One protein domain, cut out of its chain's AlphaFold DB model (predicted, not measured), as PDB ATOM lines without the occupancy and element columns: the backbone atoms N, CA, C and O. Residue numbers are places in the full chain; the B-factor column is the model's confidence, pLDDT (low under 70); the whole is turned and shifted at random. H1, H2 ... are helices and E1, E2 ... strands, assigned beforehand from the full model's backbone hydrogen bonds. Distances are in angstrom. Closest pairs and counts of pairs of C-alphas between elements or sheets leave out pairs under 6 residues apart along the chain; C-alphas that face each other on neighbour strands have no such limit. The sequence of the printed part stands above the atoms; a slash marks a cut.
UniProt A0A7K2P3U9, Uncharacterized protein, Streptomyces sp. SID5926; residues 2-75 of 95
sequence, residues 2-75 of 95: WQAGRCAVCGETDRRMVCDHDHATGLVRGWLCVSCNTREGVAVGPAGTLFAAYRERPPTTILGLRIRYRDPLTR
ATOM      1  N   TRP A   2      13.187  72.307  86.998       78.94
ATOM      2  CA  TRP A   2      14.068  71.196  87.422       78.94
ATOM      3  C   TRP A   2      14.432  71.148  88.924       78.94
ATOM      4  O   TRP A   2      15.207  70.300  89.340       78.94
ATOM      5  N   GLN A   3      13.827  72.002  89.755       91.31
ATOM      6  CA  GLN A   3      13.990  71.990  91.218       91.31
ATOM      7  C   GLN A   3      12.656  72.044  91.978       91.31
ATOM      8  O   GLN A   3      12.642  72.317  93.172       91.31
ATOM      9  N   ALA A   4      11.522  71.836  91.293       91.19
ATOM     10  CA  ALA A   4      10.183  71.892  91.897       91.19
ATOM     11  C   ALA A   4       9.932  73.150  92.768       91.19
ATOM     12  O   ALA A   4       9.256  73.079  93.789       91.19
ATOM     13  N   GLY A   5      10.515  74.295  92.387       92.62
ATOM     14  CA  GLY A   5      10.407  75.557  93.130       92.62
ATOM     15  C   GLY A   5      11.250  75.648  94.408       92.62
ATOM     16  O   GLY A   5      11.122  76.628  95.130       92.62
ATOM     17  N   ARG A   6      12.110  74.663  94.698       96.25
ATOM     18  CA  ARG A   6      12.933  74.606  95.914       96.25
ATOM     19  C   ARG A   6      14.282  75.293  95.736       96.25
ATOM     20  O   ARG A   6      14.969  75.089  94.730       96.25
ATOM     21  N   CYS A   7      14.701  76.012  96.772       97.81
ATOM     22  CA  CYS A   7      16.080  76.461  96.931       97.81
ATOM     23  C   CYS A   7      17.020  75.252  97.051       97.81
ATOM     24  O   CYS A   7      16.820  74.402  97.918       97.81
ATOM     25  N   ALA A   8      18.079  75.204  96.242       97.62
ATOM     26  CA  ALA A   8      19.044  74.103  96.269       97.62
ATOM     27  C   ALA A   8      19.839  73.997  97.584       97.62
ATOM     28  O   ALA A   8      20.384  72.941  97.881       97.62
ATOM     29  N   VAL A   9      19.906  75.083  98.364       97.56
ATOM     30  CA  VAL A   9      20.669  75.137  99.620       97.56
ATOM     31  C   VAL A   9      19.789  74.874 100.843       97.56
ATOM     32  O   VAL A   9      20.147  74.055 101.679       97.56
ATOM     33  N   CYS A  10      18.651  75.564 100.980       97.50
ATOM     34  CA  CYS A  10      17.804  75.452 102.178       97.50
ATOM     35  C   CYS A  10      16.517  74.641 101.973       97.50
ATOM     36  O   CYS A  10      15.796  74.419 102.935       97.50
ATOM     37  N   GLY A  11      16.191  74.235 100.743       96.88
ATOM     38  CA  GLY A  11      15.011  73.419 100.440       96.88
ATOM     39  C   GLY A  11      13.668  74.158 100.402       96.88
ATOM     40  O   GLY A  11      12.685  73.561  99.964       96.88
ATOM     41  N   GLU A  12      13.622  75.433 100.804       97.38
ATOM     42  CA  GLU A  12      12.380  76.218 100.889       97.38
ATOM     43  C   GLU A  12      11.769  76.548  99.527       97.38
ATOM     44  O   GLU A  12      12.494  76.786  98.553       97.38
ATOM     45  N   THR A  13      10.435  76.608  99.489       95.25
ATOM     46  CA  THR A  13       9.625  76.807  98.271       95.25
ATOM     47  C   THR A  13       8.837  78.110  98.230       95.25
ATOM     48  O   THR A  13       8.379  78.515  97.168       95.25
ATOM     49  N   ASP A  14       8.648  78.768  99.370       93.44
ATOM     50  CA  ASP A  14       7.804  79.958  99.536       93.44
ATOM     51  C   ASP A  14       8.566  81.279  99.333       93.44
ATOM     52  O   ASP A  14       8.045  82.369  99.568       93.44
ATOM     53  N   ARG A  15       9.818  81.200  98.874       93.94
ATOM     54  CA  ARG A  15      10.701  82.357  98.707       93.94
ATOM     55  C   ARG A  15      10.868  82.723  97.242       93.94
ATOM     56  O   ARG A  15      10.815  81.880  96.349       93.94
ATOM     57  N   ARG A  16      11.188  83.993  96.991       95.62
ATOM     58  CA  ARG A  16      11.630  84.429  95.663       95.62
ATOM     59  C   ARG A  16      12.912  83.685  95.276       95.62
ATOM     60  O   ARG A  16      13.911  83.760  95.998       95.62
ATOM     61  N   MET A  17      12.865  83.007  94.133       96.50
ATOM     62  CA  MET A  17      13.991  82.268  93.565       96.50
ATOM     63  C   MET A  17      14.776  83.124  92.568       96.50
ATOM     64  O   MET A  17      14.207  83.950  91.850       96.50
ATOM     65  N   VAL A  18      16.083  82.897  92.517       96.75
ATOM     66  CA  VAL A  18      17.027  83.473  91.556       96.75
ATOM     67  C   VAL A  18      17.872  82.360  90.943       96.75
ATOM     68  O   VAL A  18      18.108  81.332  91.581       96.75
ATOM     69  N   CYS A  19      18.253  82.538  89.679       96.94
ATOM     70  CA  CYS A  19      19.075  81.582  88.947       96.94
ATOM     71  C   CYS A  19      20.539  81.884  89.258       96.94
ATOM     72  O   CYS A  19      21.072  82.898  88.811       96.94
ATOM     73  N   ASP A  20      21.146  81.023  90.056       97.81
ATOM     74  CA  ASP A  20      22.533  81.126  90.459       97.81
ATOM     75  C   ASP A  20      23.454  80.464  89.421       97.81
ATOM     76  O   ASP A  20      23.105  79.451  88.798       97.81
ATOM     77  N   HIS A  21      24.631  81.051  89.213       97.56
ATOM     78  CA  HIS A  21      25.596  80.604  88.218       97.56
ATOM     79  C   HIS A  21      27.026  80.792  88.709       97.56
ATOM     80  O   HIS A  21      27.312  81.644  89.544       97.56
ATOM     81  N   ASP A  22      27.924  79.978  88.176       96.69
ATOM     82  CA  ASP A  22      29.354  80.147  88.363       96.69
ATOM     83  C   ASP A  22      29.842  81.290  87.465       96.69
ATOM     84  O   ASP A  22      29.637  81.266  86.248       96.69
ATOM     85  N   HIS A  23      30.468  82.294  88.072       93.50
ATOM     86  CA  HIS A  23      30.956  83.475  87.370       93.50
ATOM     87  C   HIS A  23      32.175  83.174  86.486       93.50
ATOM     88  O   HIS A  23      32.303  83.795  85.437       93.50
ATOM     89  N   ALA A  24      33.005  82.183  86.833       93.56
ATOM     90  CA  ALA A  24      34.182  81.838  86.035       93.56
ATOM     91  C   ALA A  24      33.788  81.147  84.722       93.56
ATOM     92  O   ALA A  24      34.305  81.446  83.647       93.56
ATOM     93  N   THR A  25      32.837  80.212  84.782       94.94
ATOM     94  CA  THR A  25      32.422  79.429  83.606       94.94
ATOM     95  C   THR A  25      31.199  79.998  82.884       94.94
ATOM     96  O   THR A  25      30.946  79.663  81.718       94.94
ATOM     97  N   GLY A  26      30.406  80.826  83.566       95.88
ATOM     98  CA  GLY A  26      29.092  81.296  83.126       95.88
ATOM     99  C   GLY A  26      28.002  80.218  83.165       95.88
ATOM    100  O   GLY A  26      26.918  80.416  82.602       95.88
ATOM    101  N   LEU A  27      28.268  79.044  83.752       97.56
ATOM    102  CA  LEU A  27      27.319  77.931  83.800       97.56
ATOM    103  C   LEU A  27      26.368  78.058  84.989       97.56
ATOM    104  O   LEU A  27      26.762  78.389  86.102       97.56
ATOM    105  N   VAL A  28      25.096  77.747  84.751       97.75
ATOM    106  CA  VAL A  28      24.076  77.713  85.802       97.75
ATOM    107  C   VAL A  28      24.413  76.616  86.813       97.75
ATOM    108  O   VAL A  28      24.649  75.470  86.425       97.75
ATOM    109  N   ARG A  29      24.353  76.951  88.106       98.19
ATOM    110  CA  ARG A  29      24.475  76.000  89.219       98.19
ATOM    111  C   ARG A  29      23.094  75.510  89.660       98.19
ATOM    112  O   ARG A  29      22.843  74.307  89.712       98.19
ATOM    113  N   GLY A  30      22.156  76.417  89.926       97.50
ATOM    114  CA  GLY A  30      20.836  76.051  90.446       97.50
ATOM    115  C   GLY A  30      19.927  77.238  90.735       97.50
ATOM    116  O   GLY A  30      20.343  78.387  90.671       97.50
ATOM    117  N   TRP A  31      18.682  76.968  91.114       97.81
ATOM    118  CA  TRP A  31      17.830  77.965  91.761       97.81
ATOM    119  C   TRP A  31      18.155  78.066  93.247       97.81
ATOM    120  O   TRP A  31      18.160  77.058  93.961       97.81
ATOM    121  N   LEU A  32      18.361  79.292  93.715       98.38
ATOM    122  CA  LEU A  32      18.509  79.634  95.124       98.38
ATOM    123  C   LEU A  32      17.430  80.633  95.526       98.38
ATOM    124  O   LEU A  32      17.004  81.454  94.716       98.38
ATOM    125  N   CYS A  33      17.009  80.620  96.790       98.31
ATOM    126  CA  CYS A  33      16.282  81.771  97.315       98.31
ATOM    127  C   CYS A  33      17.235  82.973  97.412       98.31
ATOM    128  O   CYS A  33      18.437  82.790  97.608       98.31
ATOM    129  N   VAL A  34      16.703  84.200  97.340       97.88
ATOM    130  CA  VAL A  34      17.518  85.434  97.423       97.88
ATOM    131  C   VAL A  34      18.465  85.418  98.632       97.88
ATOM    132  O   VAL A  34      19.643  85.722  98.492       97.88
ATOM    133  N   SER A  35      17.989  84.979  99.803       98.06
ATOM    134  CA  SER A  35      18.804  84.909 101.027       98.06
ATOM    135  C   SER A  35      19.989  83.941 100.910       98.06
ATOM    136  O   SER A  35      21.106  84.286 101.295       98.06
ATOM    137  N   CYS A  36      19.774  82.740 100.365       98.44
ATOM    138  CA  CYS A  36      20.853  81.778 100.142       98.44
ATOM    139  C   CYS A  36      21.827  82.266  99.071       98.44
ATOM    140  O   CYS A  36      23.024  82.095  99.255       98.44
ATOM    141  N   ASN A  37      21.334  82.907  98.010       98.44
ATOM    142  CA  ASN A  37      22.171  83.474  96.956       98.44
ATOM    143  C   ASN A  37      23.096  84.576  97.490       98.44
ATOM    144  O   ASN A  37      24.291  84.561  97.229       98.44
ATOM    145  N   THR A  38      22.571  85.508  98.293       98.00
ATOM    146  CA  THR A  38      23.397  86.550  98.927       98.00
ATOM    147  C   THR A  38      24.470  85.943  99.830       98.00
ATOM    148  O   THR A  38      25.611  86.392  99.811       98.00
ATOM    149  N   ARG A  39      24.121  84.911 100.608       97.81
ATOM    150  CA  ARG A  39      25.076  84.208 101.477       97.81
ATOM    151  C   ARG A  39      26.130  83.442 100.683       97.81
ATOM    152  O   ARG A  39      27.273  83.415 101.115       97.81
ATOM    153  N   GLU A  40      25.759  82.844  99.554       98.00
ATOM    154  CA  GLU A  40      26.689  82.144  98.667       98.00
ATOM    155  C   GLU A  40      27.766  83.094  98.133       98.00
ATOM    156  O   GLU A  40      28.950  82.765  98.229       98.00
ATOM    157  N   GLY A  41      27.368  84.290  97.682       95.69
ATOM    158  CA  GLY A  41      28.283  85.278  97.104       95.69
ATOM    159  C   GLY A  41      29.297  85.871  98.090       95.69
ATOM    160  O   GLY A  41      30.329  86.379  97.667       95.69
ATOM    161  N   VAL A  42      29.035  85.788  99.399       95.75
ATOM    162  CA  VAL A  42      29.977  86.215 100.455       95.75
ATOM    163  C   VAL A  42      30.622  85.041 101.192       95.75
ATOM    164  O   VAL A  42      31.432  85.246 102.096       95.75
ATOM    165  N   ALA A  43      30.252  83.802 100.858       93.94
ATOM    166  CA  ALA A  43      30.752  82.633 101.559       93.94
ATOM    167  C   ALA A  43      32.225  82.389 101.215       93.94
ATOM    168  O   ALA A  43      32.568  81.991 100.098       93.94
ATOM    169  N   VAL A  44      33.075  82.557 102.223       90.06
ATOM    170  CA  VAL A  44      34.482  82.158 102.215       90.06
ATOM    171  C   VAL A  44      34.657  80.937 103.109       90.06
ATOM    172  O   VAL A  44      34.013  80.818 104.152       90.06
ATOM    173  N   GLY A  45      35.514  80.009 102.710       82.50
ATOM    174  CA  GLY A  45      35.804  78.842 103.527       82.50
ATOM    175  C   GLY A  45      36.398  77.692 102.728       82.50
ATOM    176  O   GLY A  45      36.346  77.705 101.496       82.50
ATOM    177  N   PRO A  46      36.969  76.701 103.427       87.38
ATOM    178  CA  PRO A  46      37.545  75.530 102.790       87.38
ATOM    179  C   PRO A  46      36.466  74.635 102.158       87.38
ATOM    180  O   PRO A  46      35.254  74.823 102.350       87.38
ATOM    181  N   ALA A  47      36.930  73.618 101.430       83.44
ATOM    182  CA  ALA A  47      36.097  72.503 100.997       83.44
ATOM    183  C   ALA A  47      35.340  71.883 102.191       83.44
ATOM    184  O   ALA A  47      35.817  71.897 103.326       83.44
ATOM    185  N   GLY A  48      34.136  71.367 101.939       85.50
ATOM    186  CA  GLY A  48      33.272  70.776 102.970       85.50
ATOM    187  C   GLY A  48      32.346  71.757 103.699       85.50
ATOM    188  O   GLY A  48      31.425  71.322 104.386       85.50
ATOM    189  N   THR A  49      32.505  73.074 103.517       95.00
ATOM    190  CA  THR A  49      31.460  74.029 103.925       95.00
ATOM    191  C   THR A  49      30.219  73.881 103.041       95.00
ATOM    192  O   THR A  49      30.309  73.454 101.891       95.00
ATOM    193  N   LEU A  50      29.047  74.274 103.552       95.88
ATOM    194  CA  LEU A  50      27.772  74.153 102.830       95.88
ATOM    195  C   LEU A  50      27.829  74.750 101.414       95.88
ATOM    196  O   LEU A  50      27.399  74.115 100.454       95.88
ATOM    197  N   PHE A  51      28.368  75.965 101.278       97.44
ATOM    198  CA  PHE A  51      28.453  76.623  99.977       97.44
ATOM    199  C   PHE A  51      29.567  76.043  99.106       97.44
ATOM    200  O   PHE A  51      29.368  75.940  97.902       97.44
ATOM    201  N   ALA A  52      30.683  75.576  99.676       96.25
ATOM    202  CA  ALA A  52      31.680  74.840  98.899       96.25
ATOM    203  C   ALA A  52      31.092  73.543  98.312       96.25
ATOM    204  O   ALA A  52      31.231  73.301  97.117       96.25
ATOM    205  N   ALA A  53      30.344  72.771  99.107       95.94
ATOM    206  CA  ALA A  53      29.664  71.563  98.639       95.94
ATOM    207  C   ALA A  53      28.621  71.871  97.549       95.94
ATOM    208  O   ALA A  53      28.515  71.142  96.563       95.94
ATOM    209  N   TYR A  54      27.881  72.977  97.691       97.25
ATOM    210  CA  TYR A  54      26.963  73.457  96.657       97.25
ATOM    211  C   TYR A  54      27.682  73.797  95.342       97.25
ATOM    212  O   TYR A  54      27.200  73.421  94.277       97.25
ATOM    213  N   ARG A  55      28.836  74.474  95.403       96.94
ATOM    214  CA  ARG A  55      29.655  74.802  94.222       96.94
ATOM    215  C   ARG A  55      30.230  73.562  93.547       96.94
ATOM    216  O   ARG A  55      30.292  73.516  92.325       96.94
ATOM    217  N   GLU A  56      30.640  72.575  94.336       95.44
ATOM    218  CA  GLU A  56      31.245  71.332  93.855       95.44
ATOM    219  C   GLU A  56      30.216  70.400  93.199       95.44
ATOM    220  O   GLU A  56      30.469  69.812  92.147       95.44
ATOM    221  N   ARG A  57      29.026  70.273  93.798       96.50
ATOM    222  CA  ARG A  57      27.954  69.388  93.314       96.50
ATOM    223  C   ARG A  57      26.619  70.128  93.190       96.50
ATOM    224  O   ARG A  57      25.658  69.776  93.878       96.50
ATOM    225  N   PRO A  58      26.523  71.133  92.303       97.06
ATOM    226  CA  PRO A  58      25.291  71.878  92.113       97.06
ATOM    227  C   PRO A  58      24.213  71.011  91.436       97.06
ATOM    228  O   PRO A  58      24.531  69.997  90.804       97.06
ATOM    229  N   PRO A  59      22.926  71.402  91.516       97.38
ATOM    230  CA  PRO A  59      21.836  70.654  90.894       97.38
ATOM    231  C   PRO A  59      22.031  70.367  89.400       97.38
ATOM    232  O   PRO A  59      21.693  69.275  88.947       97.38
ATOM    233  N   THR A  60      22.606  71.295  88.628       97.06
ATOM    234  CA  THR A  60      22.919  71.044  87.211       97.06
ATOM    235  C   THR A  60      23.936  69.920  87.032       97.06
ATOM    236  O   THR A  60      23.704  69.045  86.204       97.06
ATOM    237  N   THR A  61      24.991  69.865  87.849       96.62
ATOM    238  CA  THR A  61      25.970  68.764  87.840       96.62
ATOM    239  C   THR A  61      25.322  67.433  88.207       96.62
ATOM    240  O   THR A  61      25.536  66.444  87.512       96.62
ATOM    241  N   ILE A  62      24.490  67.402  89.255       95.62
ATOM    242  CA  ILE A  62      23.773  66.186  89.682       95.62
ATOM    243  C   ILE A  62      22.891  65.638  88.550       95.62
ATOM    244  O   ILE A  62      22.796  64.427  88.371       95.62
ATOM    245  N   LEU A  63      22.266  66.527  87.778       95.06
ATOM    246  CA  LEU A  63      21.386  66.176  86.662       95.06
ATOM    247  C   LEU A  63      22.119  66.009  85.318       95.06
ATOM    248  O   LEU A  63      21.467  65.740  84.311       95.06
ATOM    249  N   GLY A  64      23.442  66.201  85.263       96.00
ATOM    250  CA  GLY A  64      24.217  66.144  84.017       96.00
ATOM    251  C   GLY A  64      23.910  67.273  83.021       96.00
ATOM    252  O   GLY A  64      24.098  67.113  81.816       96.00
ATOM    253  N   LEU A  65      23.419  68.418  83.496       94.50
ATOM    254  CA  LEU A  65      23.022  69.565  82.680       94.50
ATOM    255  C   LEU A  65      24.159  70.587  82.547       94.50
ATOM    256  O   LEU A  65      24.803  70.958  83.524       94.50
ATOM    257  N   ARG A  66      24.350  71.124  81.336       95.62
ATOM    258  CA  ARG A  66      25.290  72.223  81.040       95.62
ATOM    259  C   ARG A  66      24.537  73.402  80.437       95.62
ATOM    260  O   ARG A  66      24.493  73.576  79.223       95.62
ATOM    261  N   ILE A  67      23.897  74.189  81.294       95.19
ATOM    262  CA  ILE A  67      23.058  75.318  80.881       95.19
ATOM    263  C   ILE A  67      23.860  76.603  81.023       95.19
ATOM    264  O   ILE A  67      24.458  76.846  82.072       95.19
ATOM    265  N   ARG A  68      23.846  77.445  79.987       96.50
ATOM    266  CA  ARG A  68      24.495  78.749  80.061       96.50
ATOM    267  C   ARG A  68      23.599  79.788  80.709       96.50
ATOM    268  O   ARG A  68      22.439  79.928  80.320       96.50
ATOM    269  N   TYR A  69      24.148  80.523  81.670       97.06
ATOM    270  CA  TYR A  69      23.426  81.608  82.309       97.06
ATOM    271  C   TYR A  69      23.163  82.728  81.304       97.06
ATOM    272  O   TYR A  69      24.046  83.130  80.541       97.06
ATOM    273  N   ARG A  70      21.918  83.204  81.289       96.44
ATOM    274  CA  ARG A  70      21.478  84.325  80.468       96.44
ATOM    275  C   ARG A  70      21.179  85.493  81.385       96.44
ATOM    276  O   ARG A  70      20.208  85.450  82.137       96.44
ATOM    277  N   ASP A  71      21.997  86.524  81.282       93.75
ATOM    278  CA  ASP A  71      21.864  87.732  82.074       93.75
ATOM    279  C   ASP A  71      20.494  88.391  81.796       93.75
ATOM    280  O   ASP A  71      20.151  88.652  80.635       93.75
ATOM    281  N   PRO A  72      19.666  88.629  82.829       92.62
ATOM    282  CA  PRO A  72      18.345  89.223  82.663       92.62
ATOM    283  C   PRO A  72      18.391  90.693  82.219       92.62
ATOM    284  O   PRO A  72      17.460  91.140  81.546       92.62
ATOM    285  N   LEU A  73      19.453  91.427  82.561       93.06
ATOM    286  CA  LEU A  73      19.653  92.827  82.203       93.06
ATOM    287  C   LEU A  73      20.152  92.952  80.763       93.06
ATOM    288  O   LEU A  73      19.512  93.600  79.937       93.06
ATOM    289  N   THR A  74      21.271  92.301  80.438       95.19
ATOM    290  CA  THR A  74      21.884  92.426  79.103       95.19
ATOM    291  C   THR A  74      21.256  91.505  78.065       95.19
ATOM    292  O   THR A  74      21.473  91.689  76.866       95.19
ATOM    293  N   ARG A  75      20.466  90.511  78.498       94.50
ATOM    294  CA  ARG A  75      19.839  89.482  77.651       94.50
ATOM    295  C   ARG A  75      20.838  88.608  76.887       94.50
ATOM    296  O   ARG A  75      20.435  87.877  75.977       94.50
TER     297      ARG A  75
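This is residues 2 to 75 of the 95 residues of an uncharacterized protein of Streptomyces sp. SID5926 (UniProt A0A7K2P3U9). A small hairpin of two strands, E1 and E2, makes the middle, with helix H1 near E1, little H3 near E2, and H2 between the two helices along the chain. Long stretches without named elements, residues 2 to 16 and 63 to 75, make both ends. The 74 printed residues, under half in named elements, run E1 E2 H1 H2 H3: mixed helices and strands, an antiparallel sheet, compact, radius of gyration of the C-alphas 11.8 A, spans 33 by 29 by 24 A.

E1, residues 17 to 21, and E2, residues 28 to 33, form an antiparallel hairpin at 151 degrees, with N 18 and O 32 2.8 A apart, within hydrogen-bond range. The closest C-alphas of E1 and H1, residues 34 to 42, are those of Met 17 and Val 34, 6.1 A apart. H2, residues 50 to 56, is close to H1 but not clearly touching, about perpendicular at 77 degrees; Glu 40 and Phe 51 have the closest C-alphas, 5.9 A. The closest C-alphas of E2 and H3, residues 59 to 62, are those of Gly 30 and Pro 59, 5.5 A. H1 and H3 are apart. Every O i to N i+4 pair is within hydrogen-bond range in H2, 4 of 5 in H1; H3 is too short for one.

E1 begins at C-alpha 17 (13.991, 82.268, 93.565); H3 ends at C-alpha 62 (23.773, 66.186, 89.682). E2 is 14.5 A long, E1 12.9 A and H1 12.8 A.

The C-alphas farthest apart, of Gly 48 and Arg 75, are 34.2 A apart. The printed part has no cut, no link between named elements is long, and no printed residue is under 70 in pLDDT.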